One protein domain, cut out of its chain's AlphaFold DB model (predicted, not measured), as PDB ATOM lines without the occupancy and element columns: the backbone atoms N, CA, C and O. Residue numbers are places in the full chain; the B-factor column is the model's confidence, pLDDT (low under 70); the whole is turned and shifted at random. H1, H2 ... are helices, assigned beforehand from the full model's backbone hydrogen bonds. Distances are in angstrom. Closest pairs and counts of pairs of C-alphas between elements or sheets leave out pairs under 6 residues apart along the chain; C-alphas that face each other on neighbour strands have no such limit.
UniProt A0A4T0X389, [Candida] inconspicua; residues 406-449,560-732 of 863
ATOM      1  N   PRO A 406     169.345  59.006 144.564       60.41
ATOM      2  CA  PRO A 406     169.933  59.599 145.754       60.41
ATOM      3  C   PRO A 406     169.915  58.606 146.930       60.41
ATOM      4  O   PRO A 406     168.859  58.110 147.328       60.41
ATOM      5  N   VAL A 407     171.098  58.301 147.470       68.75
ATOM      6  CA  VAL A 407     171.284  57.354 148.581       68.75
ATOM      7  C   VAL A 407     171.253  58.108 149.906       68.75
ATOM      8  O   VAL A 407     171.905  59.137 150.072       68.75
ATOM      9  N   TRP A 408     170.484  57.594 150.863       76.25
ATOM     10  CA  TRP A 408     170.441  58.134 152.216       76.25
ATOM     11  C   TRP A 408     171.648  57.636 153.010       76.25
ATOM     12  O   TRP A 408     171.723  56.452 153.344       76.25
ATOM     13  N   ASN A 409     172.569  58.535 153.349       73.25
ATOM     14  CA  ASN A 409     173.774  58.181 154.091       73.25
ATOM     15  C   ASN A 409     173.592  58.400 155.597       73.25
ATOM     16  O   ASN A 409     173.032  59.405 156.038       73.25
ATOM     17  N   ASP A 410     174.092  57.449 156.395       78.38
ATOM     18  CA  ASP A 410     174.245  57.577 157.851       78.38
ATOM     19  C   ASP A 410     172.949  57.970 158.608       78.38
ATOM     20  O   ASP A 410     172.972  58.672 159.622       78.38
ATOM     21  N   THR A 411     171.788  57.480 158.150       81.31
ATOM     22  CA  THR A 411     170.439  57.869 158.634       81.31
ATOM     23  C   THR A 411     170.230  57.741 160.143       81.31
ATOM     24  O   THR A 411     169.515  58.547 160.741       81.31
ATOM     25  N   LYS A 412     170.892  56.772 160.788       84.88
ATOM     26  CA  LYS A 412     170.840  56.558 162.246       84.88
ATOM     27  C   LYS A 412     171.250  57.811 163.029       84.88
ATOM     28  O   LYS A 412     170.652  58.112 164.059       84.88
ATOM     29  N   PHE A 413     172.230  58.559 162.526       85.50
ATOM     30  CA  PHE A 413     172.727  59.772 163.176       85.50
ATOM     31  C   PHE A 413     171.811  60.973 162.933       85.50
ATOM     32  O   PHE A 413     171.657  61.802 163.826       85.50
ATOM     33  N   GLY A 414     171.115  61.012 161.793       85.75
ATOM     34  CA  GLY A 414     170.041  61.980 161.557       85.75
ATOM     35  C   GLY A 414     168.867  61.799 162.529       85.75
ATOM     36  O   GLY A 414     168.368  62.773 163.088       85.75
ATOM     37  N   ILE A 415     168.472  60.551 162.813       89.25
ATOM     38  CA  ILE A 415     167.432  60.250 163.817       89.25
ATOM     39  C   ILE A 415     167.898  60.661 165.219       89.25
ATOM     40  O   ILE A 415     167.144  61.292 165.961       89.25
ATOM     41  N   PHE A 416     169.146  60.347 165.578       87.38
ATOM     42  CA  PHE A 416     169.729  60.764 166.856       87.38
ATOM     43  C   PHE A 416     169.705  62.289 167.024       87.38
ATOM     44  O   PHE A 416     169.279  62.782 168.069       87.38
ATOM     45  N   PHE A 417     170.082  63.036 165.985       92.19
ATOM     46  CA  PHE A 417     170.007  64.494 165.991       92.19
ATOM     47  C   PHE A 417     168.583  65.001 166.238       92.19
ATOM     48  O   PHE A 417     168.394  65.870 167.086       92.19
ATOM     49  N   LEU A 418     167.575  64.447 165.554       92.19
ATOM     50  CA  LEU A 418     166.182  64.869 165.738       92.19
ATOM     51  C   LEU A 418     165.703  64.658 167.179       92.19
ATOM     52  O   LEU A 418     165.059  65.541 167.743       92.19
ATOM     53  N   ILE A 419     166.065  63.533 167.802       91.81
ATOM     54  CA  ILE A 419     165.750  63.264 169.214       91.81
ATOM     55  C   ILE A 419     166.403  64.316 170.119       91.81
ATOM     56  O   ILE A 419     165.733  64.895 170.976       91.81
ATOM     57  N   VAL A 420     167.694  64.596 169.917       89.62
ATOM     58  CA  VAL A 420     168.432  65.600 170.702       89.62
ATOM     59  C   VAL A 420     167.839  66.997 170.510       89.62
ATOM     60  O   VAL A 420     167.656  67.714 171.493       89.62
ATOM     61  N   ALA A 421     167.478  67.368 169.282       90.94
ATOM     62  CA  ALA A 421     166.869  68.656 168.969       90.94
ATOM     63  C   ALA A 421     165.504  68.825 169.650       90.94
ATOM     64  O   ALA A 421     165.263  69.849 170.287       90.94
ATOM     65  N   ILE A 422     164.635  67.811 169.596       92.88
ATOM     66  CA  ILE A 422     163.327  67.840 170.272       92.88
ATOM     67  C   ILE A 422     163.508  67.988 171.787       92.88
ATOM     68  O   ILE A 422     162.877  68.847 172.405       92.88
ATOM     69  N   LEU A 423     164.404  67.203 172.390       89.62
ATOM     70  CA  LEU A 423     164.702  67.300 173.822       89.62
ATOM     71  C   LEU A 423     165.266  68.676 174.198       89.62
ATOM     72  O   LEU A 423     164.886  69.230 175.232       89.62
ATOM     73  N   PHE A 424     166.130  69.252 173.361       90.88
ATOM     74  CA  PHE A 424     166.654  70.603 173.550       90.88
ATOM     75  C   PHE A 424     165.538  71.649 173.527       90.88
ATOM     76  O   PHE A 424     165.456  72.465 174.440       90.88
ATOM     77  N   PHE A 425     164.636  71.606 172.545       91.44
ATOM     78  CA  PHE A 425     163.531  72.563 172.467       91.44
ATOM     79  C   PHE A 425     162.578  72.454 173.655       91.44
ATOM     80  O   PHE A 425     162.209  73.475 174.231       91.44
ATOM     81  N   ILE A 426     162.217  71.236 174.066       91.19
ATOM     82  CA  ILE A 426     161.326  71.013 175.213       91.19
ATOM     83  C   ILE A 426     161.962  71.544 176.503       91.19
ATOM     84  O   ILE A 426     161.319  72.267 177.267       91.19
ATOM     85  N   THR A 427     163.226  71.195 176.753       85.12
ATOM     86  CA  THR A 427     163.941  71.626 177.964       85.12
ATOM     87  C   THR A 427     164.174  73.135 177.969       85.12
ATOM     88  O   THR A 427     163.842  73.790 178.955       85.12
ATOM     89  N   SER A 428     164.655  73.699 176.859       88.06
ATOM     90  CA  SER A 428     164.888  75.134 176.688       88.06
ATOM     91  C   SER A 428     163.611  75.949 176.896       88.06
ATOM     92  O   SER A 428     163.580  76.830 177.757       88.06
ATOM     93  N   MET A 429     162.517  75.599 176.211       89.62
ATOM     94  CA  MET A 429     161.243  76.317 176.347       89.62
ATOM     95  C   MET A 429     160.689  76.251 177.769       89.62
ATOM     96  O   MET A 429     160.192  77.254 178.277       89.62
ATOM     97  N   ARG A 430     160.828  75.109 178.457       89.25
ATOM     98  CA  ARG A 430     160.415  74.976 179.861       89.25
ATOM     99  C   ARG A 430     161.153  75.954 180.780       89.25
ATOM    100  O   ARG A 430     160.523  76.521 181.673       89.25
ATOM    101  N   PHE A 431     162.462  76.140 180.595       85.88
ATOM    102  CA  PHE A 431     163.240  77.089 181.400       85.88
ATOM    103  C   PHE A 431     162.925  78.537 181.039       85.88
ATOM    104  O   PHE A 431     162.701  79.340 181.942       85.88
ATOM    105  N   ILE A 432     162.848  78.851 179.745       86.19
ATOM    106  CA  ILE A 432     162.543  80.198 179.250       86.19
ATOM    107  C   ILE A 432     161.184  80.658 179.795       86.19
ATOM    108  O   ILE A 432     161.114  81.631 180.540       86.19
ATOM    109  N   ILE A 433     160.109  79.900 179.556       88.94
ATOM    110  CA  ILE A 433     158.753  80.289 179.986       88.94
ATOM    111  C   ILE A 433     158.678  80.529 181.502       88.94
ATOM    112  O   ILE A 433     157.977  81.434 181.951       88.94
ATOM    113  N   LYS A 434     159.403  79.735 182.298       87.88
ATOM    114  CA  LYS A 434     159.327  79.799 183.760       87.88
ATOM    115  C   LYS A 434     160.218  80.882 184.383       87.88
ATOM    116  O   LYS A 434     159.817  81.454 185.392       87.88
ATOM    117  N   TYR A 435     161.394  81.161 183.815       84.69
ATOM    118  CA  TYR A 435     162.434  81.978 184.465       84.69
ATOM    119  C   TYR A 435     162.835  83.243 183.694       84.69
ATOM    120  O   TYR A 435     163.623  84.034 184.206       84.69
ATOM    121  N   THR A 436     162.276  83.505 182.506       82.38
ATOM    122  CA  THR A 436     162.606  84.725 181.745       82.38
ATOM    123  C   THR A 436     162.262  86.017 182.489       82.38
ATOM    124  O   THR A 436     163.024  86.969 182.386       82.38
ATOM    125  N   ARG A 437     161.178  86.070 183.279       80.81
ATOM    126  CA  ARG A 437     160.849  87.282 184.061       80.81
ATOM    127  C   ARG A 437     161.945  87.625 185.076       80.81
ATOM    128  O   ARG A 437     162.433  88.743 185.078       80.81
ATOM    129  N   GLN A 438     162.397  86.628 185.837       80.81
ATOM    130  CA  GLN A 438     163.487  86.790 186.802       80.81
ATOM    131  C   GLN A 438     164.821  87.132 186.124       80.81
ATOM    132  O   GLN A 438     165.586  87.931 186.646       80.81
ATOM    133  N   PHE A 439     165.090  86.583 184.935       75.31
ATOM    134  CA  PHE A 439     166.274  86.954 184.154       75.31
ATOM    135  C   PHE A 439     166.284  88.442 183.787       75.31
ATOM    136  O   PHE A 439     167.307  89.102 183.947       75.31
ATOM    137  N   VAL A 440     165.147  88.977 183.335       73.94
ATOM    138  CA  VAL A 440     165.021  90.403 182.996       73.94
ATOM    139  C   VAL A 440     165.191  91.287 184.237       73.94
ATOM    140  O   VAL A 440     165.834  92.324 184.145       73.94
ATOM    141  N   GLU A 441     164.679  90.861 185.393       73.62
ATOM    142  CA  GLU A 441     164.792  91.595 186.664       73.62
ATOM    143  C   GLU A 441     166.222  91.603 187.243       73.62
ATOM    144  O   GLU A 441     166.638  92.596 187.834       73.62
ATOM    145  N   GLU A 442     166.991  90.523 187.070       68.12
ATOM    146  CA  GLU A 442     168.367  90.393 187.587       68.12
ATOM    147  C   GLU A 442     169.436  91.034 186.698       68.12
ATOM    148  O   GLU A 442     170.596  91.134 187.103       68.12
ATOM    149  N   THR A 443     169.080  91.440 185.480       59.81
ATOM    150  CA  THR A 443     170.032  92.075 184.571       59.81
ATOM    151  C   THR A 443     170.270  93.517 185.051       59.81
ATOM    152  O   THR A 443     169.332  94.314 185.025       59.81
ATOM    153  N   PRO A 444     171.480  93.884 185.524       51.75
ATOM    154  CA  PRO A 444     171.707  95.166 186.185       51.75
ATOM    155  C   PRO A 444     171.441  96.347 185.245       51.75
ATOM    156  O   PRO A 444     172.071  96.477 184.191       51.75
ATOM    157  N   SER A 445     170.554  97.245 185.683       47.09
ATOM    158  CA  SER A 445     170.137  98.465 184.978       47.09
ATOM    159  C   SER A 445     171.273  99.463 184.713       47.09
ATOM    160  O   SER A 445     171.143 100.293 183.823       47.09
ATOM    161  N   ASP A 446     172.396  99.366 185.434       44.69
ATOM    162  CA  ASP A 446     173.530 100.302 185.327       44.69
ATOM    163  C   ASP A 446     174.549  99.960 184.224       44.69
ATOM    164  O   ASP A 446     175.433 100.760 183.925       44.69
ATOM    165  N   SER A 447     174.444  98.788 183.587       43.62
ATOM    166  CA  SER A 447     175.362  98.374 182.503       43.62
ATOM    167  C   SER A 447     174.687  98.218 181.142       43.62
ATOM    168  O   SER A 447     175.335  97.882 180.147       43.62
ATOM    169  N   GLN A 448     173.388  98.501 181.076       43.75
ATOM    170  CA  GLN A 448     172.622  98.492 179.845       43.75
ATOM    171  C   GLN A 448     172.051  99.880 179.597       43.75
ATOM    172  O   GLN A 448     171.462 100.506 180.472       43.75
ATOM    173  N   LEU A 449     172.199 100.334 178.350       48.25
ATOM    174  CA  LEU A 449     171.257 101.271 177.753       48.25
ATOM    175  C   LEU A 449     169.843 100.861 178.208       48.25
ATOM    176  O   LEU A 449     169.525  99.673 178.081       48.25
ATOM    177  N   ALA A 560     171.496  82.047 150.624       80.31
ATOM    178  CA  ALA A 560     171.581  80.832 151.438       80.31
ATOM    179  C   ALA A 560     172.421  81.053 152.707       80.31
ATOM    180  O   ALA A 560     172.073  80.586 153.794       80.31
ATOM    181  N   ALA A 561     173.496  81.825 152.584       77.44
ATOM    182  CA  ALA A 561     174.368  82.135 153.701       77.44
ATOM    183  C   ALA A 561     173.769  83.101 154.713       77.44
ATOM    184  O   ALA A 561     173.905  82.894 155.917       77.44
ATOM    185  N   LEU A 562     173.064  84.121 154.225       79.06
ATOM    186  CA  LEU A 562     172.314  85.046 155.062       79.06
ATOM    187  C   LEU A 562     171.279  84.279 155.895       79.06
ATOM    188  O   LEU A 562     171.235  84.436 157.115       79.06
ATOM    189  N   VAL A 563     170.514  83.378 155.269       82.44
ATOM    190  CA  VAL A 563     169.530  82.533 155.967       82.44
ATOM    191  C   VAL A 563     170.195  81.644 157.020       82.44
ATOM    192  O   VAL A 563     169.741  81.606 158.167       82.44
ATOM    193  N   GLY A 564     171.283  80.951 156.676       80.50
ATOM    194  CA  GLY A 564     171.972  80.084 157.634       80.50
ATOM    195  C   GLY A 564     172.638  80.850 158.780       80.50
ATOM    196  O   GLY A 564     172.655  80.357 159.909       80.50
ATOM    197  N   PHE A 565     173.108  82.080 158.548       77.88
ATOM    198  CA  PHE A 565     173.596  82.946 159.619       77.88
ATOM    199  C   PHE A 565     172.481  83.356 160.575       77.88
ATOM    200  O   PHE A 565     172.636  83.170 161.780       77.88
ATOM    201  N   PHE A 566     171.353  83.866 160.069       80.25
ATOM    202  CA  PHE A 566     170.228  84.247 160.930       80.25
ATOM    203  C   PHE A 566     169.699  83.052 161.721       80.25
ATOM    204  O   PHE A 566     169.411  83.190 162.908       80.25
ATOM    205  N   SER A 567     169.653  81.869 161.101       82.81
ATOM    206  CA  SER A 567     169.347  80.622 161.800       82.81
ATOM    207  C   SER A 567     170.349  80.364 162.932       82.81
ATOM    208  O   SER A 567     169.958  80.239 164.091       82.81
ATOM    209  N   THR A 568     171.652  80.388 162.640       82.25
ATOM    210  CA  THR A 568     172.709  80.150 163.637       82.25
ATOM    211  C   THR A 568     172.684  81.175 164.777       82.25
ATOM    212  O   THR A 568     172.848  80.808 165.944       82.25
ATOM    213  N   LEU A 569     172.449  82.453 164.465       78.75
ATOM    214  CA  LEU A 569     172.331  83.545 165.431       78.75
ATOM    215  C   LEU A 569     171.131  83.328 166.355       78.75
ATOM    216  O   LEU A 569     171.276  83.400 167.576       78.75
ATOM    217  N   LEU A 570     169.971  83.002 165.782       83.50
ATOM    218  CA  LEU A 570     168.743  82.715 166.519       83.50
ATOM    219  C   LEU A 570     168.927  81.516 167.458       83.50
ATOM    220  O   LEU A 570     168.603  81.605 168.641       83.50
ATOM    221  N   PHE A 571     169.522  80.424 166.978       84.94
ATOM    222  CA  PHE A 571     169.808  79.254 167.812       84.94
ATOM    223  C   PHE A 571     170.826  79.545 168.916       84.94
ATOM    224  O   PHE A 571     170.656  79.088 170.046       84.94
ATOM    225  N   THR A 572     171.851  80.349 168.627       81.62
ATOM    226  CA  THR A 572     172.828  80.784 169.636       81.62
ATOM    227  C   THR A 572     172.166  81.646 170.712       81.62
ATOM    228  O   THR A 572     172.466  81.480 171.894       81.62
ATOM    229  N   ALA A 573     171.242  82.531 170.332       81.62
ATOM    230  CA  ALA A 573     170.475  83.347 171.270       81.62
ATOM    231  C   ALA A 573     169.567  82.485 172.160       81.62
ATOM    232  O   ALA A 573     169.600  82.638 173.380       81.62
ATOM    233  N   ILE A 574     168.833  81.528 171.576       86.19
ATOM    234  CA  ILE A 574     168.003  80.570 172.326       86.19
ATOM    235  C   ILE A 574     168.862  79.770 173.309       86.19
ATOM    236  O   ILE A 574     168.489  79.635 174.472       86.19
ATOM    237  N   LEU A 575     170.023  79.269 172.873       86.38
ATOM    238  CA  LEU A 575     170.943  78.539 173.741       86.38
ATOM    239  C   LEU A 575     171.405  79.404 174.916       86.38
ATOM    240  O   LEU A 575     171.252  78.988 176.063       86.38
ATOM    241  N   LYS A 576     171.922  80.610 174.651       82.06
ATOM    242  CA  LYS A 576     172.387  81.524 175.705       82.06
ATOM    243  C   LYS A 576     171.278  81.843 176.702       82.06
ATOM    244  O   LYS A 576     171.478  81.661 177.898       82.06
ATOM    245  N   LEU A 577     170.098  82.217 176.210       84.94
ATOM    246  CA  LEU A 577     168.939  82.504 177.053       84.94
ATOM    247  C   LEU A 577     168.535  81.287 177.896       84.94
ATOM    248  O   LEU A 577     168.278  81.421 179.091       84.94
ATOM    249  N   SER A 578     168.515  80.092 177.302       86.69
ATOM    250  CA  SER A 578     168.163  78.854 178.004       86.69
ATOM    251  C   SER A 578     169.157  78.496 179.109       86.69
ATOM    252  O   SER A 578     168.742  78.079 180.188       86.69
ATOM    253  N   VAL A 579     170.456  78.709 178.875       83.75
ATOM    254  CA  VAL A 579     171.518  78.467 179.858       83.75
ATOM    255  C   VAL A 579     171.427  79.481 180.999       83.75
ATOM    256  O   VAL A 579     171.468  79.077 182.158       83.75
ATOM    257  N   SER A 580     171.216  80.764 180.702       82.12
ATOM    258  CA  SER A 580     171.011  81.793 181.730       82.12
ATOM    259  C   SER A 580     169.758  81.538 182.572       82.12
ATOM    260  O   SER A 580     169.814  81.593 183.799       82.12
ATOM    261  N   CYS A 581     168.641  81.158 181.943       83.69
ATOM    262  CA  CYS A 581     167.426  80.762 182.662       83.69
ATOM    263  C   CYS A 581     167.644  79.496 183.506       83.69
ATOM    264  O   CYS A 581     167.093  79.382 184.600       83.69
ATOM    265  N   ALA A 582     168.455  78.544 183.030       84.31
ATOM    266  CA  ALA A 582     168.820  77.365 183.806       84.31
ATOM    267  C   ALA A 582     169.661  77.736 185.037       84.31
ATOM    268  O   ALA A 582     169.397  77.206 186.111       84.31
ATOM    269  N   TYR A 583     170.613  78.670 184.933       82.94
ATOM    270  CA  TYR A 583     171.370  79.158 186.093       82.94
ATOM    271  C   TYR A 583     170.457  79.767 187.165       82.94
ATOM    272  O   TYR A 583     170.558  79.396 188.338       82.94
ATOM    273  N   ILE A 584     169.506  80.610 186.759       83.25
ATOM    274  CA  ILE A 584     168.520  81.218 187.669       83.25
ATOM    275  C   ILE A 584     167.654  80.156 188.340       83.25
ATOM    276  O   ILE A 584     167.454  80.200 189.554       83.25
ATOM    277  N   ALA A 585     167.212  79.145 187.588       83.19
ATOM    278  CA  ALA A 585     166.391  78.056 188.114       83.19
ATOM    279  C   ALA A 585     167.044  77.288 189.275       83.19
ATOM    280  O   ALA A 585     166.331  76.700 190.089       83.19
ATOM    281  N   TYR A 586     168.377  77.294 189.355       80.88
ATOM    282  CA  TYR A 586     169.144  76.643 190.415       80.88
ATOM    283  C   TYR A 586     169.817  77.630 191.385       80.88
ATOM    284  O   TYR A 586     170.722  77.241 192.122       80.88
ATOM    285  N   GLY A 587     169.372  78.889 191.418       76.38
ATOM    286  CA  GLY A 587     169.799  79.865 192.426       76.38
ATOM    287  C   GLY A 587     171.123  80.573 192.129       76.38
ATOM    288  O   GLY A 587     171.736  81.088 193.057       76.38
ATOM    289  N   PHE A 588     171.564  80.620 190.870       81.38
ATOM    290  CA  PHE A 588     172.677  81.462 190.403       81.38
ATOM    291  C   PHE A 588     172.134  82.714 189.701       81.38
ATOM    292  O   PHE A 588     170.945  82.774 189.385       81.38
ATOM    293  N   HIS A 589     172.975  83.717 189.453       79.12
ATOM    294  CA  HIS A 589     172.629  84.790 188.511       79.12
ATOM    295  C   HIS A 589     172.620  84.262 187.071       79.12
ATOM    296  O   HIS A 589     173.235  83.233 186.780       79.12
ATOM    297  N   GLY A 590     171.982  84.992 186.151       69.38
ATOM    298  CA  GLY A 590     171.942  84.652 184.719       69.38
ATOM    299  C   GLY A 590     173.318  84.450 184.059       69.38
ATOM    300  O   GLY A 590     173.420  83.697 183.088       69.38
ATOM    301  N   ASP A 591     174.372  85.038 184.629       67.75
ATOM    302  CA  ASP A 591     175.763  84.920 184.163       67.75
ATOM    303  C   ASP A 591     176.525  83.737 184.794       67.75
ATOM    304  O   ASP A 591     177.711  83.526 184.529       67.75
ATOM    305  N   GLY A 592     175.861  82.951 185.646       70.44
ATOM    306  CA  GLY A 592     176.449  81.813 186.356       70.44
ATOM    307  C   GLY A 592     177.267  82.194 187.594       70.44
ATOM    308  O   GLY A 592     177.927  81.334 188.178       70.44
ATOM    309  N   THR A 593     177.235  83.461 188.020       77.44
ATOM    310  CA  THR A 593     177.861  83.896 189.274       77.44
ATOM    311  C   THR A 593     177.024  83.460 190.484       77.44
ATOM    312  O   THR A 593     175.787  83.433 190.414       77.44
ATOM    313  N   PRO A 594     177.673  83.081 191.600       77.38
ATOM    314  CA  PRO A 594     176.962  82.676 192.805       77.38
ATOM    315  C   PRO A 594     176.133  83.832 193.388       77.38
ATOM    316  O   PRO A 594     176.548  84.989 193.332       77.38
ATOM    317  N   LYS A 595     174.956  83.512 193.936       79.12
ATOM    318  CA  LYS A 595     174.115  84.433 194.714       79.12
ATOM    319  C   LYS A 595     174.468  84.331 196.191       79.12
ATOM    320  O   LYS A 595     174.670  83.225 196.701       79.12
ATOM    321  N   PHE A 596     174.494  85.475 196.863       78.19
ATOM    322  CA  PHE A 596     174.751  85.590 198.293       78.19
ATOM    323  C   PHE A 596     173.532  86.207 198.981       78.19
ATOM    324  O   PHE A 596     172.877  87.073 198.404       78.19
ATOM    325  N   ASP A 597     173.215  85.720 200.174       78.00
ATOM    326  CA  ASP A 597     172.185  86.287 201.043       78.00
ATOM    327  C   ASP A 597     172.654  87.622 201.640       78.00
ATOM    328  O   ASP A 597     173.845  87.940 201.600       78.00
ATOM    329  N   ASN A 598     171.737  88.373 202.250       76.69
ATOM    330  CA  ASN A 598     172.026  89.632 202.946       76.69
ATOM    331  C   ASN A 598     173.066  89.457 204.072       76.69
ATOM    332  O   ASN A 598     173.791  90.398 204.384       76.69
ATOM    333  N   ASP A 599     173.193  88.242 204.613       72.69
ATOM    334  CA  ASP A 599     174.194  87.857 205.617       72.69
ATOM    335  C   ASP A 599     175.549  87.418 205.009       72.69
ATOM    336  O   ASP A 599     176.435  86.944 205.721       72.69
ATOM    337  N   GLY A 600     175.728  87.520 203.686       70.56
ATOM    338  CA  GLY A 600     176.956  87.139 202.973       70.56
ATOM    339  C   GLY A 600     177.123  85.634 202.718       70.56
ATOM    340  O   GLY A 600     178.138  85.206 202.167       70.56
ATOM    341  N   ASN A 601     176.131  84.813 203.075       74.00
ATOM    342  CA  ASN A 601     176.154  83.365 202.855       74.00
ATOM    343  C   ASN A 601     175.784  83.008 201.409       74.00
ATOM    344  O   ASN A 601     174.812  83.521 200.865       74.00
ATOM    345  N   GLN A 602     176.520  82.091 200.775       75.38
ATOM    346  CA  GLN A 602     176.231  81.658 199.404       75.38
ATOM    347  C   GLN A 602     174.939  80.818 199.341       75.38
ATOM    348  O   GLN A 602     174.904  79.692 199.835       75.38
ATOM    349  N   ILE A 603     173.905  81.330 198.665       74.25
ATOM    350  CA  ILE A 603     172.609  80.652 198.445       74.25
ATOM    351  C   ILE A 603     172.701  79.657 197.276       74.25
ATOM    352  O   ILE A 603     172.010  78.640 197.234       74.25
ATOM    353  N   SER A 604     173.574  79.932 196.307       72.62
ATOM    354  CA  SER A 604     173.775  79.100 195.113       72.62
ATOM    355  C   SER A 604     174.431  77.754 195.437       72.62
ATOM    356  O   SER A 604     175.632  77.689 195.719       72.62
ATOM    357  N   ILE A 605     173.659  76.672 195.317       68.31
ATOM    358  CA  ILE A 605     174.114  75.295 195.533       68.31
ATOM    359  C   ILE A 605     174.305  74.604 194.177       68.31
ATOM    360  O   ILE A 605     173.379  74.490 193.374       68.31
ATOM    361  N   ILE A 606     175.513  74.092 193.926       68.25
ATOM    362  CA  ILE A 606     175.797  73.289 192.730       68.25
ATOM    363  C   ILE A 606     175.168  71.902 192.910       68.25
ATOM    364  O   ILE A 606     175.735  71.024 193.559       68.25
ATOM    365  N   ASN A 607     173.993  71.708 192.312       70.81
ATOM    366  CA  ASN A 607     173.276  70.432 192.301       70.81
ATOM    367  C   ASN A 607     173.611  69.599 191.054       70.81
ATOM    368  O   ASN A 607     173.935  70.130 189.993       70.81
ATOM    369  N   THR A 608     173.441  68.276 191.129       62.53
ATOM    370  CA  THR A 608     173.578  67.367 189.966       62.53
ATOM    371  C   THR A 608     172.708  67.782 188.807       62.53
ATOM    372  O   THR A 608     173.121  67.740 187.653       62.53
ATOM    373  N   SER A 609     171.464  68.129 189.138       69.50
ATOM    374  CA  SER A 609     170.443  68.435 188.156       69.50
ATOM    375  C   SER A 609     170.855  69.668 187.362       69.50
ATOM    376  O   SER A 609     170.702  69.669 186.146       69.50
ATOM    377  N   LEU A 610     171.486  70.654 188.015       75.06
ATOM    378  CA  LEU A 610     172.107  71.802 187.358       75.06
ATOM    379  C   LEU A 610     173.188  71.333 186.388       75.06
ATOM    380  O   LEU A 610     173.093  71.616 185.199       75.06
ATOM    381  N   VAL A 611     174.182  70.579 186.868       71.31
ATOM    382  CA  VAL A 611     175.331  70.163 186.046       71.31
ATOM    383  C   VAL A 611     174.883  69.355 184.826       71.31
ATOM    384  O   VAL A 611     175.319  69.640 183.714       71.31
ATOM    385  N   ILE A 612     173.965  68.400 185.001       72.25
ATOM    386  CA  ILE A 612     173.406  67.600 183.900       72.25
ATOM    387  C   ILE A 612     172.608  68.482 182.938       72.25
ATOM    388  O   ILE A 612     172.769  68.349 181.729       72.25
ATOM    389  N   THR A 613     171.778  69.391 183.455       78.38
ATOM    390  CA  THR A 613     170.974  70.300 182.622       78.38
ATOM    391  C   THR A 613     171.873  71.196 181.775       78.38
ATOM    392  O   THR A 613     171.655  71.315 180.574       78.38
ATOM    393  N   ILE A 614     172.910  71.789 182.369       79.06
ATOM    394  CA  ILE A 614     173.832  72.689 181.669       79.06
ATOM    395  C   ILE A 614     174.696  71.922 180.673       79.06
ATOM    396  O   ILE A 614     174.854  72.389 179.545       79.06
ATOM    397  N   LEU A 615     175.219  70.749 181.040       75.81
ATOM    398  CA  LEU A 615     175.969  69.902 180.110       75.81
ATOM    399  C   LEU A 615     175.101  69.472 178.932       75.81
ATOM    400  O   LEU A 615     175.552  69.555 177.796       75.81
ATOM    401  N   PHE A 616     173.854  69.065 179.184       82.62
ATOM    402  CA  PHE A 616     172.918  68.697 178.130       82.62
ATOM    403  C   PHE A 616     172.576  69.887 177.227       82.62
ATOM    404  O   PHE A 616     172.683  69.756 176.011       82.62
ATOM    405  N   LEU A 617     172.219  71.048 177.791       84.88
ATOM    406  CA  LEU A 617     171.902  72.256 177.018       84.88
ATOM    407  C   LEU A 617     173.094  72.705 176.167       84.88
ATOM    408  O   LEU A 617     172.912  72.993 174.988       84.88
ATOM    409  N   ASN A 618     174.309  72.716 176.726       82.19
ATOM    410  CA  ASN A 618     175.515  73.081 175.981       82.19
ATOM    411  C   ASN A 618     175.854  72.046 174.909       82.19
ATOM    412  O   ASN A 618     176.101  72.433 173.774       82.19
ATOM    413  N   PHE A 619     175.823  70.750 175.228       84.44
ATOM    414  CA  PHE A 619     176.052  69.692 174.244       84.44
ATOM    415  C   PHE A 619     175.046  69.786 173.093       84.44
ATOM    416  O   PHE A 619     175.445  69.893 171.939       84.44
ATOM    417  N   ALA A 620     173.749  69.795 173.402       88.31
ATOM    418  CA  ALA A 620     172.694  69.800 172.398       88.31
ATOM    419  C   ALA A 620     172.676  71.107 171.595       88.31
ATOM    420  O   ALA A 620     172.567  71.076 170.373       88.31
ATOM    421  N   GLY A 621     172.840  72.253 172.257       86.44
ATOM    422  CA  GLY A 621     172.872  73.556 171.601       86.44
ATOM    423  C   GLY A 621     174.085  73.744 170.697       86.44
ATOM    424  O   GLY A 621     173.924  74.141 169.544       86.44
ATOM    425  N   LEU A 622     175.292  73.421 171.180       85.62
ATOM    426  CA  LEU A 622     176.503  73.468 170.354       85.62
ATOM    427  C   LEU A 622     176.408  72.474 169.194       85.62
ATOM    428  O   LEU A 622     176.800  72.813 168.081       85.62
ATOM    429  N   TYR A 623     175.815  71.298 169.418       90.94
ATOM    430  CA  TYR A 623     175.582  70.314 168.367       90.94
ATOM    431  C   TYR A 623     174.637  70.812 167.273       90.94
ATOM    432  O   TYR A 623     174.965  70.692 166.096       90.94
ATOM    433  N   ILE A 624     173.518  71.447 167.632       90.94
ATOM    434  CA  ILE A 624     172.608  72.067 166.655       90.94
ATOM    435  C   ILE A 624     173.315  73.180 165.880       90.94
ATOM    436  O   ILE A 624     173.219  73.228 164.656       90.94
ATOM    437  N   ILE A 625     174.061  74.047 166.567       89.25
ATOM    438  CA  ILE A 625     174.812  75.144 165.939       89.25
ATOM    439  C   ILE A 625     175.842  74.608 164.938       89.25
ATOM    440  O   ILE A 625     175.963  75.147 163.839       89.25
ATOM    441  N   ASP A 626     176.582  73.560 165.297       90.56
ATOM    442  CA  ASP A 626     177.595  72.972 164.421       90.56
ATOM    443  C   ASP A 626     176.966  72.277 163.206       90.56
ATOM    444  O   ASP A 626     177.401  72.496 162.076       90.56
ATOM    445  N   VAL A 627     175.864  71.543 163.402       92.56
ATOM    446  CA  VAL A 627     175.105  70.937 162.297       92.56
ATOM    447  C   VAL A 627     174.574  72.006 161.340       92.56
ATOM    448  O   VAL A 627     174.726  71.854 160.131       92.56
ATOM    449  N   LEU A 628     174.025  73.121 161.836       90.50
ATOM    450  CA  LEU A 628     173.550  74.223 160.984       90.50
ATOM    451  C   LEU A 628     174.681  74.862 160.168       90.50
ATOM    452  O   LEU A 628     174.516  75.110 158.971       90.50
ATOM    453  N   LYS A 629     175.847  75.082 160.787       88.44
ATOM    454  CA  LYS A 629     177.039  75.595 160.093       88.44
ATOM    455  C   LYS A 629     177.505  74.646 158.991       88.44
ATOM    456  O   LYS A 629     177.814  75.100 157.890       88.44
ATOM    457  N   ASN A 630     177.509  73.343 159.259       91.00
ATOM    458  CA  ASN A 630     177.948  72.340 158.294       91.00
ATOM    459  C   ASN A 630     176.917  72.104 157.181       91.00
ATOM    460  O   ASN A 630     177.310  71.908 156.036       91.00
ATOM    461  N   ILE A 631     175.612  72.216 157.460       92.19
ATOM    462  CA  ILE A 631     174.561  72.242 156.425       92.19
ATOM    463  C   ILE A 631     174.795  73.408 155.465       92.19
ATOM    464  O   ILE A 631     174.748  73.218 154.249       92.19
ATOM    465  N   LEU A 632     175.086  74.602 155.991       90.25
ATOM    466  CA  LEU A 632     175.409  75.770 155.172       90.25
ATOM    467  C   LEU A 632     176.677  75.536 154.343       90.25
ATOM    468  O   LEU A 632     176.665  75.793 153.141       90.25
ATOM    469  N   HIS A 633     177.732  74.983 154.946       91.50
ATOM    470  CA  HIS A 633     178.966  74.663 154.230       91.50
ATOM    471  C   HIS A 633     178.733  73.657 153.093       91.50
ATOM    472  O   HIS A 633     179.112  73.935 151.960       91.50
ATOM    473  N   VAL A 634     178.047  72.536 153.350       92.19
ATOM    474  CA  VAL A 634     177.729  71.516 152.332       92.19
ATOM    475  C   VAL A 634     176.834  72.079 151.230       92.19
ATOM    476  O   VAL A 634     177.009  71.740 150.066       92.19
ATOM    477  N   THR A 635     175.895  72.962 151.571       92.06
ATOM    478  CA  THR A 635     175.016  73.612 150.588       92.06
ATOM    479  C   THR A 635     175.815  74.505 149.636       92.06
ATOM    480  O   THR A 635     175.629  74.437 148.424       92.06
ATOM    481  N   ILE A 636     176.731  75.315 150.173       91.00
ATOM    482  CA  ILE A 636     177.574  76.214 149.376       91.00
ATOM    483  C   ILE A 636     178.599  75.411 148.572       91.00
ATOM    484  O   ILE A 636     178.723  75.616 147.371       91.00
ATOM    485  N   ALA A 637     179.289  74.457 149.199       91.31
ATOM    486  CA  ALA A 637     180.240  73.579 148.521       91.31
ATOM    487  C   ALA A 637     179.572  72.762 147.402       91.31
ATOM    488  O   ALA A 637     180.164  72.585 146.342       91.31
ATOM    489  N   GLY A 638     178.329  72.317 147.609       89.62
ATOM    490  CA  GLY A 638     177.533  71.608 146.606       89.62
ATOM    491  C   GLY A 638     177.221  72.500 145.412       89.62
ATOM    492  O   GLY A 638     177.456  72.095 144.280       89.62
ATOM    493  N   PHE A 639     176.822  73.751 145.667       90.50
ATOM    494  CA  PHE A 639     176.604  74.747 144.620       90.50
ATOM    495  C   PHE A 639     177.868  74.991 143.780       90.50
ATOM    496  O   PHE A 639     177.801  74.977 142.552       90.50
ATOM    497  N   TYR A 640     179.023  75.184 144.432       89.81
ATOM    498  CA  TYR A 640     180.306  75.334 143.734       89.81
ATOM    499  C   TYR A 640     180.701  74.069 142.972       89.81
ATOM    500  O   TYR A 640     181.275  74.177 141.896       89.81
ATOM    501  N   GLY A 641     180.358  72.890 143.489       88.56
ATOM    502  CA  GLY A 641     180.510  71.622 142.787       88.56
ATOM    503  C   GLY A 641     179.701  71.563 141.499       88.56
ATOM    504  O   GLY A 641     180.254  71.306 140.434       88.56
ATOM    505  N   THR A 642     178.402  71.850 141.575       89.00
ATOM    506  CA  THR A 642     177.520  71.883 140.402       89.00
ATOM    507  C   THR A 642     178.015  72.911 139.385       89.00
ATOM    508  O   THR A 642     178.078  72.607 138.201       89.00
ATOM    509  N   TRP A 643     178.437  74.098 139.832       90.06
ATOM    510  CA  TRP A 643     179.054  75.103 138.961       90.06
ATOM    511  C   TRP A 643     180.321  74.573 138.270       90.06
ATOM    512  O   TRP A 643     180.413  74.630 137.047       90.06
ATOM    513  N   TYR A 644     181.247  73.993 139.038       89.69
ATOM    514  CA  TYR A 644     182.527  73.484 138.544       89.69
ATOM    515  C   TYR A 644     182.362  72.386 137.484       89.69
ATOM    516  O   TYR A 644     183.124  72.348 136.526       89.69
ATOM    517  N   TYR A 645     181.370  71.505 137.644       86.44
ATOM    518  CA  TYR A 645     181.186  70.351 136.758       86.44
ATOM    519  C   TYR A 645     180.160  70.549 135.632       86.44
ATOM    520  O   TYR A 645     180.260  69.859 134.623       86.44
ATOM    521  N   LEU A 646     179.157  71.423 135.786       85.56
ATOM    522  CA  LEU A 646     178.015  71.498 134.855       85.56
ATOM    523  C   LEU A 646     177.885  72.830 134.110       85.56
ATOM    524  O   LEU A 646     177.117  72.888 133.151       85.56
ATOM    525  N   GLU A 647     178.598  73.896 134.494       83.31
ATOM    526  CA  GLU A 647     178.416  75.208 133.849       83.31
ATOM    527  C   GLU A 647     178.758  75.192 132.350       83.31
ATOM    528  O   GLU A 647     178.040  75.806 131.562       83.31
ATOM    529  N   SER A 648     179.812  74.474 131.954       76.81
ATOM    530  CA  SER A 648     180.261  74.350 130.559       76.81
ATOM    531  C   SER A 648     179.545  73.251 129.764       76.81
ATOM    532  O   SER A 648     179.735  73.145 128.554       76.81
ATOM    533  N   THR A 649     178.717  72.424 130.412       78.56
ATOM    534  CA  THR A 649     177.987  71.335 129.741       78.56
ATOM    535  C   THR A 649     176.791  71.887 128.957       78.56
ATOM    536  O   THR A 649     176.199  72.891 129.344       78.56
ATOM    537  N   PHE A 650     176.356  71.200 127.891       70.50
ATOM    538  CA  PHE A 650     175.191  71.595 127.073       70.50
ATOM    539  C   PHE A 650     173.896  71.808 127.884       70.50
ATOM    540  O   PHE A 650     173.059  72.630 127.519       70.50
ATOM    541  N   THR A 651     173.727  71.090 128.999       71.50
ATOM    542  CA  THR A 651     172.583  71.245 129.915       71.50
ATOM    543  C   THR A 651     172.653  72.515 130.768       71.50
ATOM    544  O   THR A 651     171.626  72.935 131.299       71.50
ATOM    545  N   GLY A 652     173.838  73.118 130.901       79.50
ATOM    546  CA  GLY A 652     174.109  74.279 131.740       79.50
ATOM    547  C   GLY A 652     173.830  74.050 133.228       79.50
ATOM    548  O   GLY A 652     173.579  72.934 133.692       79.50
ATOM    549  N   MET A 653     173.858  75.146 133.990       82.62
ATOM    550  CA  MET A 653     173.518  75.122 135.410       82.62
ATOM    551  C   MET A 653     172.005  74.911 135.604       82.62
ATOM    552  O   MET A 653     171.210  75.653 135.019       82.62
ATOM    553  N   PRO A 654     171.573  73.954 136.445       81.50
ATOM    554  CA  PRO A 654     170.156  73.742 136.713       81.50
ATOM    555  C   PRO A 654     169.517  74.953 137.412       81.50
ATOM    556  O   PRO A 654     170.118  75.623 138.257       81.50
ATOM    557  N   ASN A 655     168.249  75.212 137.086       75.25
ATOM    558  CA  ASN A 655     167.478  76.289 137.704       75.25
ATOM    559  C   ASN A 655     167.342  76.061 139.222       75.25
ATOM    560  O   ASN A 655     166.921  74.992 139.660       75.25
ATOM    561  N   ASN A 656     167.629  77.096 140.022       79.00
ATOM    562  CA  ASN A 656     167.567  77.074 141.494       79.00
ATOM    563  C   ASN A 656     168.482  76.039 142.171       79.00
ATOM    564  O   ASN A 656     168.119  75.466 143.203       79.00
ATOM    565  N   GLU A 657     169.692  75.845 141.646       83.94
ATOM    566  CA  GLU A 657     170.682  74.931 142.226       83.94
ATOM    567  C   GLU A 657     170.957  75.183 143.717       83.94
ATOM    568  O   GLU A 657     171.147  74.235 144.477       83.94
ATOM    569  N   GLY A 658     170.893  76.438 144.183       81.81
ATOM    570  CA  GLY A 658     171.044  76.739 145.611       81.81
ATOM    571  C   GLY A 658     170.037  75.979 146.486       81.81
ATOM    572  O   GLY A 658     170.394  75.457 147.543       81.81
ATOM    573  N   PHE A 659     168.792  75.840 146.020       83.81
ATOM    574  CA  PHE A 659     167.767  75.053 146.708       83.81
ATOM    575  C   PHE A 659     167.951  73.546 146.497       83.81
ATOM    576  O   PHE A 659     167.679  72.771 147.412       83.81
ATOM    577  N   GLY A 660     168.439  73.115 145.330       85.12
ATOM    578  CA  GLY A 660     168.771  71.712 145.054       85.12
ATOM    579  C   GLY A 660     169.852  71.177 145.997       85.12
ATOM    580  O   GLY A 660     169.644  70.178 146.695       85.12
ATOM    581  N   SER A 661     170.963  71.905 146.103       88.50
ATOM    582  CA  SER A 661     172.062  71.613 147.026       88.50
ATOM    583  C   SER A 661     171.631  71.696 148.499       88.50
ATOM    584  O   SER A 661     172.012  70.837 149.299       88.50
ATOM    585  N   PHE A 662     170.759  72.646 148.864       90.06
ATOM    586  CA  PHE A 662     170.172  72.713 150.210       90.06
ATOM    587  C   PHE A 662     169.268  71.511 150.509       90.06
ATOM    588  O   PHE A 662     169.374  70.879 151.557       90.06
ATOM    589  N   LYS A 663     168.400  71.132 149.566       89.44
ATOM    590  CA  LYS A 663     167.541  69.953 149.698       89.44
ATOM    591  C   LYS A 663     168.384  68.698 149.900       89.44
ATOM    592  O   LYS A 663     168.044  67.874 150.744       89.44
ATOM    593  N   ARG A 664     169.495  68.553 149.172       87.44
ATOM    594  CA  ARG A 664     170.430  67.428 149.325       87.44
ATOM    595  C   ARG A 664     171.091  67.401 150.706       87.44
ATOM    596  O   ARG A 664     171.177  66.324 151.297       87.44
ATOM    597  N   SER A 665     171.517  68.549 151.236       90.31
ATOM    598  CA  SER A 665     172.185  68.625 152.545       90.31
ATOM    599  C   SER A 665     171.253  68.258 153.707       90.31
ATOM    600  O   SER A 665     171.681  67.556 154.620       90.31
ATOM    601  N   ILE A 666     169.970  68.633 153.642       90.12
ATOM    602  CA  ILE A 666     168.973  68.327 154.689       90.12
ATOM    603  C   ILE A 666     168.285  66.960 154.538       90.12
ATOM    604  O   ILE A 666     167.566  66.544 155.444       90.12
ATOM    605  N   THR A 667     168.474  66.260 153.416       88.56
ATOM    606  CA  THR A 667     167.871  64.935 153.178       88.56
ATOM    607  C   THR A 667     168.933  63.842 153.124       88.56
ATOM    608  O   THR A 667     169.149  63.132 154.104       88.56
ATOM    609  N   TYR A 668     169.634  63.727 152.000       83.69
ATOM    610  CA  TYR A 668     170.517  62.601 151.697       83.69
ATOM    611  C   TYR A 668     171.833  62.636 152.477       83.69
ATOM    612  O   TYR A 668     172.292  61.598 152.954       83.69
ATOM    613  N   SER A 669     172.411  63.828 152.655       86.56
ATOM    614  CA  SER A 669     173.683  64.015 153.371       86.56
ATOM    615  C   SER A 669     173.502  64.380 154.848       86.56
ATOM    616  O   SER A 669     174.488  64.561 155.560       86.56
ATOM    617  N   PHE A 670     172.263  64.481 155.333       89.94
ATOM    618  CA  PHE A 670     171.982  64.978 156.680       89.94
ATOM    619  C   PHE A 670     172.577  64.088 157.776       89.94
ATOM    620  O   PHE A 670     173.190  64.592 158.716       89.94
ATOM    621  N   GLY A 671     172.456  62.763 157.637       86.06
ATOM    622  CA  GLY A 671     173.040  61.805 158.579       86.06
ATOM    623  C   GLY A 671     174.564  61.912 158.651       86.06
ATOM    624  O   GLY A 671     175.132  61.956 159.743       86.06
ATOM    625  N   THR A 672     175.210  62.056 157.492       87.00
ATOM    626  CA  THR A 672     176.658  62.266 157.362       87.00
ATOM    627  C   THR A 672     177.106  63.543 158.074       87.00
ATOM    628  O   THR A 672     178.074  63.523 158.836       87.00
ATOM    629  N   ILE A 673     176.375  64.645 157.871       91.38
ATOM    630  CA  ILE A 673     176.642  65.933 158.528       91.38
ATOM    631  C   ILE A 673     176.497  65.797 160.047       91.38
ATOM    632  O   ILE A 673     177.393  66.193 160.793       91.38
ATOM    633  N   CYS A 674     175.412  65.167 160.505       90.88
ATOM    634  CA  CYS A 674     175.159  64.927 161.924       90.88
ATOM    635  C   CYS A 674     176.283  64.117 162.578       90.88
ATOM    636  O   CYS A 674     176.699  64.450 163.688       90.88
ATOM    637  N   LEU A 675     176.787  63.075 161.913       86.19
ATOM    638  CA  LEU A 675     177.886  62.265 162.433       86.19
ATOM    639  C   LEU A 675     179.210  63.041 162.462       86.19
ATOM    640  O   LEU A 675     179.917  62.985 163.467       86.19
ATOM    641  N   GLY A 676     179.535  63.796 161.410       85.44
ATOM    642  CA  GLY A 676     180.747  64.616 161.379       85.44
ATOM    643  C   GLY A 676     180.768  65.680 162.484       85.44
ATOM    644  O   GLY A 676     181.784  65.843 163.162       85.44
ATOM    645  N   SER A 677     179.630  66.326 162.749       89.75
ATOM    646  CA  SER A 677     179.494  67.315 163.827       89.75
ATOM    647  C   SER A 677     179.712  66.737 165.229       89.75
ATOM    648  O   SER A 677     180.308  67.399 166.076       89.75
ATOM    649  N   ILE A 678     179.309  65.487 165.495       83.94
ATOM    650  CA  ILE A 678     179.517  64.855 166.815       83.94
ATOM    651  C   ILE A 678     181.007  64.821 167.182       83.94
ATOM    652  O   ILE A 678     181.359  65.088 168.332       83.94
ATOM    653  N   PHE A 679     181.890  64.530 166.219       78.38
ATOM    654  CA  PHE A 679     183.327  64.439 166.479       78.38
ATOM    655  C   PHE A 679     183.924  65.754 166.982       78.38
ATOM    656  O   PHE A 679     184.746  65.726 167.894       78.38
ATOM    657  N   VAL A 680     183.492  66.897 166.442       79.88
ATOM    658  CA  VAL A 680     183.955  68.222 166.889       79.88
ATOM    659  C   VAL A 680     183.409  68.532 168.282       79.88
ATOM    660  O   VAL A 680     184.154  68.917 169.186       79.88
ATOM    661  N   ILE A 681     182.109  68.301 168.480       83.12
ATOM    662  CA  ILE A 681     181.402  68.673 169.710       83.12
ATOM    663  C   ILE A 681     181.880  67.895 170.925       83.12
ATOM    664  O   ILE A 681     181.893  68.454 172.020       83.12
ATOM    665  N   ILE A 682     182.328  66.651 170.762       76.62
ATOM    666  CA  ILE A 682     182.918  65.887 171.865       76.62
ATOM    667  C   ILE A 682     184.105  66.657 172.467       76.62
ATOM    668  O   ILE A 682     184.104  66.915 173.669       76.62
ATOM    669  N   PHE A 683     185.070  67.102 171.651       71.31
ATOM    670  CA  PHE A 683     186.229  67.876 172.127       71.31
ATOM    671  C   PHE A 683     185.839  69.241 172.699       71.31
ATOM    672  O   PHE A 683     186.416  69.685 173.692       71.31
ATOM    673  N   GLN A 684     184.826  69.892 172.127       72.81
ATOM    674  CA  GLN A 684     184.337  71.167 172.648       72.81
ATOM    675  C   GLN A 684     183.638  71.005 174.007       72.81
ATOM    676  O   GLN A 684     183.871  71.792 174.923       72.81
ATOM    677  N   CYS A 685     182.841  69.950 174.182       69.00
ATOM    678  CA  CYS A 685     182.205  69.621 175.457       69.00
ATOM    679  C   CYS A 685     183.233  69.228 176.515       69.00
ATOM    680  O   CYS A 685     183.058  69.565 177.683       69.00
ATOM    681  N   PHE A 686     184.328  68.579 176.115       65.94
ATOM    682  CA  PHE A 686     185.469  68.346 176.994       65.94
ATOM    683  C   PHE A 686     186.079  69.644 177.504       65.94
ATOM    684  O   PHE A 686     186.300  69.766 178.705       65.94
ATOM    685  N   ALA A 687     186.318  70.616 176.624       66.25
ATOM    686  CA  ALA A 687     186.860  71.910 177.031       66.25
ATOM    687  C   ALA A 687     185.929  72.611 178.037       66.25
ATOM    688  O   ALA A 687     186.374  73.068 179.087       66.25
ATOM    689  N   VAL A 688     184.617  72.601 177.774       63.78
ATOM    690  CA  VAL A 688     183.607  73.166 178.688       63.78
ATOM    691  C   VAL A 688     183.561  72.411 180.022       63.78
ATOM    692  O   VAL A 688     183.500  73.033 181.078       63.78
ATOM    693  N   PHE A 689     183.627  71.080 180.005       62.97
ATOM    694  CA  PHE A 689     183.645  70.276 181.226       62.97
ATOM    695  C   PHE A 689     184.885  70.562 182.077       62.97
ATOM    696  O   PHE A 689     184.766  70.734 183.286       62.97
ATOM    697  N   MET A 690     186.058  70.666 181.453       57.94
ATOM    698  CA  MET A 690     187.312  70.999 182.138       57.94
ATOM    699  C   MET A 690     187.275  72.409 182.731       57.94
ATOM    700  O   MET A 690     187.770  72.621 183.834       57.94
ATOM    701  N   PHE A 691     186.622  73.350 182.046       56.88
ATOM    702  CA  PHE A 691     186.394  74.701 182.555       56.88
ATOM    703  C   PHE A 691     185.482  74.727 183.794       56.88
ATOM    704  O   PHE A 691     185.718  75.503 184.718       56.88
ATOM    705  N   ILE A 692     184.453  73.873 183.834       54.41
ATOM    706  CA  ILE A 692     183.523  73.762 184.972       54.41
ATOM    707  C   ILE A 692     184.132  72.940 186.126       54.41
ATOM    708  O   ILE A 692     183.807  73.181 187.287       54.41
ATOM    709  N   GLY A 693     184.999  71.971 185.811       51.88
ATOM    710  CA  GLY A 693     185.445  70.900 186.708       51.88
ATOM    711  C   GLY A 693     186.302  71.315 187.905       51.88
ATOM    712  O   GLY A 693     186.224  70.640 188.923       51.88
ATOM    713  N   ASP A 694     187.074  72.400 187.822       49.31
ATOM    714  CA  ASP A 694     187.667  73.093 188.978       49.31
ATOM    715  C   ASP A 694     188.473  74.311 188.489       49.31
ATOM    716  O   ASP A 694     189.425  74.163 187.719       49.31
ATOM    717  N   LYS A 695     188.181  75.521 188.987       45.84
ATOM    718  CA  LYS A 695     189.052  76.699 188.759       45.84
ATOM    719  C   LYS A 695     190.407  76.569 189.480       45.84
ATOM    720  O   LYS A 695     191.332  77.319 189.185       45.84
ATOM    721  N   ASN A 696     190.537  75.592 190.382       45.09
ATOM    722  CA  ASN A 696     191.730  75.328 191.189       45.09
ATOM    723  C   ASN A 696     192.777  74.439 190.499       45.09
ATOM    724  O   ASN A 696     193.834  74.178 191.068       45.09
ATOM    725  N   LEU A 697     192.526  73.982 189.268       46.25
ATOM    726  CA  LEU A 697     193.471  73.154 188.504       46.25
ATOM    727  C   LEU A 697     194.671  73.937 187.945       46.25
ATOM    728  O   LEU A 697     195.552  73.346 187.312       46.25
ATOM    729  N   GLY A 698     194.714  75.255 188.161       55.56
ATOM    730  CA  GLY A 698     195.827  76.115 187.770       55.56
ATOM    731  C   GLY A 698     196.216  75.942 186.296       55.56
ATOM    732  O   GLY A 698     195.371  75.797 185.413       55.56
ATOM    733  N   PHE A 699     197.517  75.907 186.017       46.81
ATOM    734  CA  PHE A 699     198.062  75.760 184.662       46.81
ATOM    735  C   PHE A 699     197.667  74.459 183.957       46.81
ATOM    736  O   PHE A 699     197.584  74.425 182.736       46.81
ATOM    737  N   ILE A 700     197.413  73.385 184.699       49.97
ATOM    738  CA  ILE A 700     197.013  72.097 184.127       49.97
ATOM    739  C   ILE A 700     195.626  72.195 183.482       49.97
ATOM    740  O   ILE A 700     195.412  71.665 182.388       49.97
ATOM    741  N   GLY A 701     194.707  72.929 184.114       56.81
ATOM    742  CA  GLY A 701     193.415  73.275 183.521       56.81
ATOM    743  C   GLY A 701     193.583  74.131 182.263       56.81
ATOM    744  O   GLY A 701     192.990  73.836 181.233       56.81
ATOM    745  N   VAL A 702     194.470  75.129 182.304       57.38
ATOM    746  CA  VAL A 702     194.730  76.033 181.166       57.38
ATOM    747  C   VAL A 702     195.393  75.312 179.985       57.38
ATOM    748  O   VAL A 702     194.991  75.502 178.840       57.38
ATOM    749  N   LEU A 703     196.389  74.463 180.239       57.50
ATOM    750  CA  LEU A 703     197.081  73.696 179.203       57.50
ATOM    751  C   LEU A 703     196.149  72.658 178.578       57.50
ATOM    752  O   LEU A 703     196.149  72.487 177.361       57.50
ATOM    753  N   SER A 704     195.344  71.973 179.393       58.88
ATOM    754  CA  SER A 704     194.367  71.018 178.873       58.88
ATOM    755  C   SER A 704     193.278  71.704 178.052       58.88
ATOM    756  O   SER A 704     192.977  71.230 176.961       58.88
ATOM    757  N   ASP A 705     192.775  72.856 178.491       65.62
ATOM    758  CA  ASP A 705     191.859  73.690 177.709       65.62
ATOM    759  C   ASP A 705     192.492  74.150 176.383       65.62
ATOM    760  O   ASP A 705     191.885  74.015 175.321       65.62
ATOM    761  N   PHE A 706     193.748  74.601 176.404       66.75
ATOM    762  CA  PHE A 706     194.480  74.991 175.196       66.75
ATOM    763  C   PHE A 706     194.633  73.832 174.203       66.75
ATOM    764  O   PHE A 706     194.326  73.981 173.018       66.75
ATOM    765  N   VAL A 707     195.062  72.658 174.675       66.75
ATOM    766  CA  VAL A 707     195.235  71.474 173.820       66.75
ATOM    767  C   VAL A 707     193.892  70.986 173.281       66.75
ATOM    768  O   VAL A 707     193.802  70.631 172.104       66.75
ATOM    769  N   LEU A 708     192.836  71.006 174.096       69.62
ATOM    770  CA  LEU A 708     191.486  70.647 173.659       69.62
ATOM    771  C   LEU A 708     190.968  71.613 172.593       69.62
ATOM    772  O   LEU A 708     190.415  71.161 171.593       69.62
ATOM    773  N   LYS A 709     191.214  72.919 172.737       69.88
ATOM    774  CA  LYS A 709     190.852  73.932 171.733       69.88
ATOM    775  C   LYS A 709     191.609  73.749 170.421       69.88
ATOM    776  O   LYS A 709     190.981  73.777 169.365       69.88
ATOM    777  N   ILE A 710     192.920  73.494 170.465       74.75
ATOM    778  CA  ILE A 710     193.704  73.187 169.254       74.75
ATOM    779  C   ILE A 710     193.199  71.908 168.590       74.75
ATOM    780  O   ILE A 710     193.039  71.868 167.372       74.75
ATOM    781  N   THR A 711     192.924  70.869 169.377       73.44
ATOM    782  CA  THR A 711     192.424  69.592 168.854       73.44
ATOM    783  C   THR A 711     191.055  69.776 168.208       73.44
ATOM    784  O   THR A 711     190.844  69.338 167.081       73.44
ATOM    785  N   SER A 712     190.148  70.494 168.873       78.50
ATOM    786  CA  SER A 712     188.834  70.844 168.334       78.50
ATOM    787  C   SER A 712     188.949  71.642 167.035       78.50
ATOM    788  O   SER A 712     188.196  71.382 166.101       78.50
ATOM    789  N   PHE A 713     189.899  72.578 166.948       79.56
ATOM    790  CA  PHE A 713     190.162  73.346 165.730       79.56
ATOM    791  C   PHE A 713     190.677  72.457 164.591       79.56
ATOM    792  O   PHE A 713     190.162  72.529 163.479       79.56
ATOM    793  N   ALA A 714     191.650  71.583 164.864       80.81
ATOM    794  CA  ALA A 714     192.221  70.684 163.864       80.81
ATOM    795  C   ALA A 714     191.183  69.688 163.320       80.81
ATOM    796  O   ALA A 714     191.086  69.496 162.108       80.81
ATOM    797  N   VAL A 715     190.379  69.089 164.207       83.50
ATOM    798  CA  VAL A 715     189.282  68.183 163.825       83.50
ATOM    799  C   VAL A 715     188.213  68.936 163.037       83.50
ATOM    800  O   VAL A 715     187.760  68.439 162.011       83.50
ATOM    801  N   GLY A 716     187.849  70.150 163.463       86.31
ATOM    802  CA  GLY A 716     186.916  71.008 162.732       86.31
ATOM    803  C   GLY A 716     187.401  71.321 161.316       86.31
ATOM    804  O   GLY A 716     186.655  71.132 160.362       86.31
ATOM    805  N   TYR A 717     188.670  71.712 161.160       88.25
ATOM    806  CA  TYR A 717     189.264  72.012 159.854       88.25
ATOM    807  C   TYR A 717     189.264  70.798 158.916       88.25
ATOM    808  O   TYR A 717     188.864  70.901 157.758       88.25
ATOM    809  N   PHE A 718     189.656  69.629 159.428       88.81
ATOM    810  CA  PHE A 718     189.600  68.382 158.671       88.81
ATOM    811  C   PHE A 718     188.163  68.033 158.247       88.81
ATOM    812  O   PHE A 718     187.922  67.669 157.095       88.81
ATOM    813  N   ASN A 719     187.199  68.193 159.159       90.19
ATOM    814  CA  ASN A 719     185.793  67.919 158.887       90.19
ATOM    815  C   ASN A 719     185.211  68.844 157.817       90.19
ATOM    816  O   ASN A 719     184.465  68.359 156.974       90.19
ATOM    817  N   THR A 720     185.584  70.125 157.779       89.81
ATOM    818  CA  THR A 720     185.168  71.048 156.707       89.81
ATOM    819  C   THR A 720     185.533  70.500 155.325       89.81
ATOM    820  O   THR A 720     184.695  70.455 154.425       89.81
ATOM    821  N   TYR A 721     186.747  69.976 155.158       90.69
ATOM    822  CA  TYR A 721     187.158  69.352 153.897       90.69
ATOM    823  C   TYR A 721     186.464  68.016 153.620       90.69
ATOM    824  O   TYR A 721     186.155  67.713 152.467       90.69
ATOM    825  N   ALA A 722     186.193  67.216 154.653       90.12
ATOM    826  CA  ALA A 722     185.370  66.016 154.504       90.12
ATOM    827  C   ALA A 722     183.954  66.378 154.032       90.12
ATOM    828  O   ALA A 722     183.424  65.736 153.130       90.12
ATOM    829  N   PHE A 723     183.372  67.457 154.552       91.94
ATOM    830  CA  PHE A 723     182.078  67.964 154.110       91.94
ATOM    831  C   PHE A 723     182.107  68.537 152.694       91.94
ATOM    832  O   PHE A 723     181.138  68.344 151.963       91.94
ATOM    833  N   SER A 724     183.211  69.153 152.262       91.25
ATOM    834  CA  SER A 724     183.402  69.520 150.852       91.25
ATOM    835  C   SER A 724     183.332  68.283 149.941       91.25
ATOM    836  O   SER A 724     182.639  68.308 148.926       91.25
ATOM    837  N   PHE A 725     183.939  67.154 150.333       87.94
ATOM    838  CA  PHE A 725     183.819  65.889 149.589       87.94
ATOM    839  C   PHE A 725     182.384  65.340 149.584       87.94
ATOM    840  O   PHE A 725     181.884  64.920 148.541       87.94
ATOM    841  N   VAL A 726     181.698  65.369 150.731       88.56
ATOM    842  CA  VAL A 726     180.279  64.972 150.838       88.56
ATOM    843  C   VAL A 726     179.405  65.827 149.923       88.56
ATOM    844  O   VAL A 726     178.481  65.309 149.297       88.56
ATOM    845  N   ALA A 727     179.686  67.125 149.828       89.25
ATOM    846  CA  ALA A 727     178.942  68.049 148.987       89.25
ATOM    847  C   ALA A 727     179.129  67.752 147.494       89.25
ATOM    848  O   ALA A 727     178.150  67.702 146.751       89.25
ATOM    849  N   LEU A 728     180.369  67.489 147.074       85.44
ATOM    850  CA  LEU A 728     180.704  67.166 145.687       85.44
ATOM    851  C   LEU A 728     180.138  65.789 145.294       85.44
ATOM    852  O   LEU A 728     179.333  65.686 144.371       85.44
ATOM    853  N   TYR A 729     180.457  64.737 146.053       82.69
ATOM    854  CA  TYR A 729     180.237  63.344 145.630       82.69
ATOM    855  C   TYR A 729     179.101  62.619 146.359       82.69
ATOM    856  O   TYR A 729     178.654  61.573 145.911       82.69
ATOM    857  N   GLY A 730     178.582  63.153 147.469       79.19
ATOM    858  CA  GLY A 730     177.441  62.546 148.170       79.19
ATOM    859  C   GLY A 730     177.774  61.237 148.872       79.19
ATOM    860  O   GLY A 730     176.901  60.384 148.995       79.19
ATOM    861  N   ALA A 731     179.018  61.068 149.317       80.56
ATOM    862  CA  ALA A 731     179.455  59.886 150.050       80.56
ATOM    863  C   ALA A 731     179.079  59.944 151.546       80.56
ATOM    864  O   ALA A 731     178.728  60.993 152.097       80.56
ATOM    865  N   ASN A 732     179.169  58.795 152.222       80.31
ATOM    866  CA  ASN A 732     179.063  58.705 153.681       80.31
ATOM    867  C   ASN A 732     180.291  59.337 154.373       80.31
ATOM    868  O   ASN A 732     181.301  59.647 153.724       80.31
TER     869      ASN A 732
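This is residues 406 to 449 and 560 to 732 of the 863 residues of a protein of [Candida] inconspicua (UniProt A0A4T0X389). The longest helix, H3, runs through the middle of a loose rod, with H2 along it, the H5-H6 hairpin packed on it elsewhere and H1 slanting across H2, H3 and H5. The 217 printed residues include six named helices, H1 to H6 in order, and no named strand: all helix, radius of gyration 21.0 A, spans 80 by 39 by 35 A.

H3, residues 608 to 646, spans 55.4 A from C-alpha 608 at (173.578, 67.367, 189.966). H2 is 560 to 585, H1 411 to 442, H4 657 to 666, H5 670 to 693, and H6 695 to 729, ending at C-alpha (180.237, 63.344, 145.630).

H3, the hub, touches the other five. H2 and H3 form a hairpin; their closest C-alphas, Leu 575 and Gly 621, are 5.8 A apart. H3, H5 and H6 form an up-and-down bundle, each running against the one before. Every O i to N i+4 pair is within hydrogen-bond range in H2, H3 and H4; H1 has 26 of 28, H5 17 of 20, H6 29 of 31.

Residues 450 to 559 are cut out, a 33.3 A gap between C-alphas 449 and 560. The H2 to H3 link is long. Residues 685 to 709 are among those under pLDDT 70.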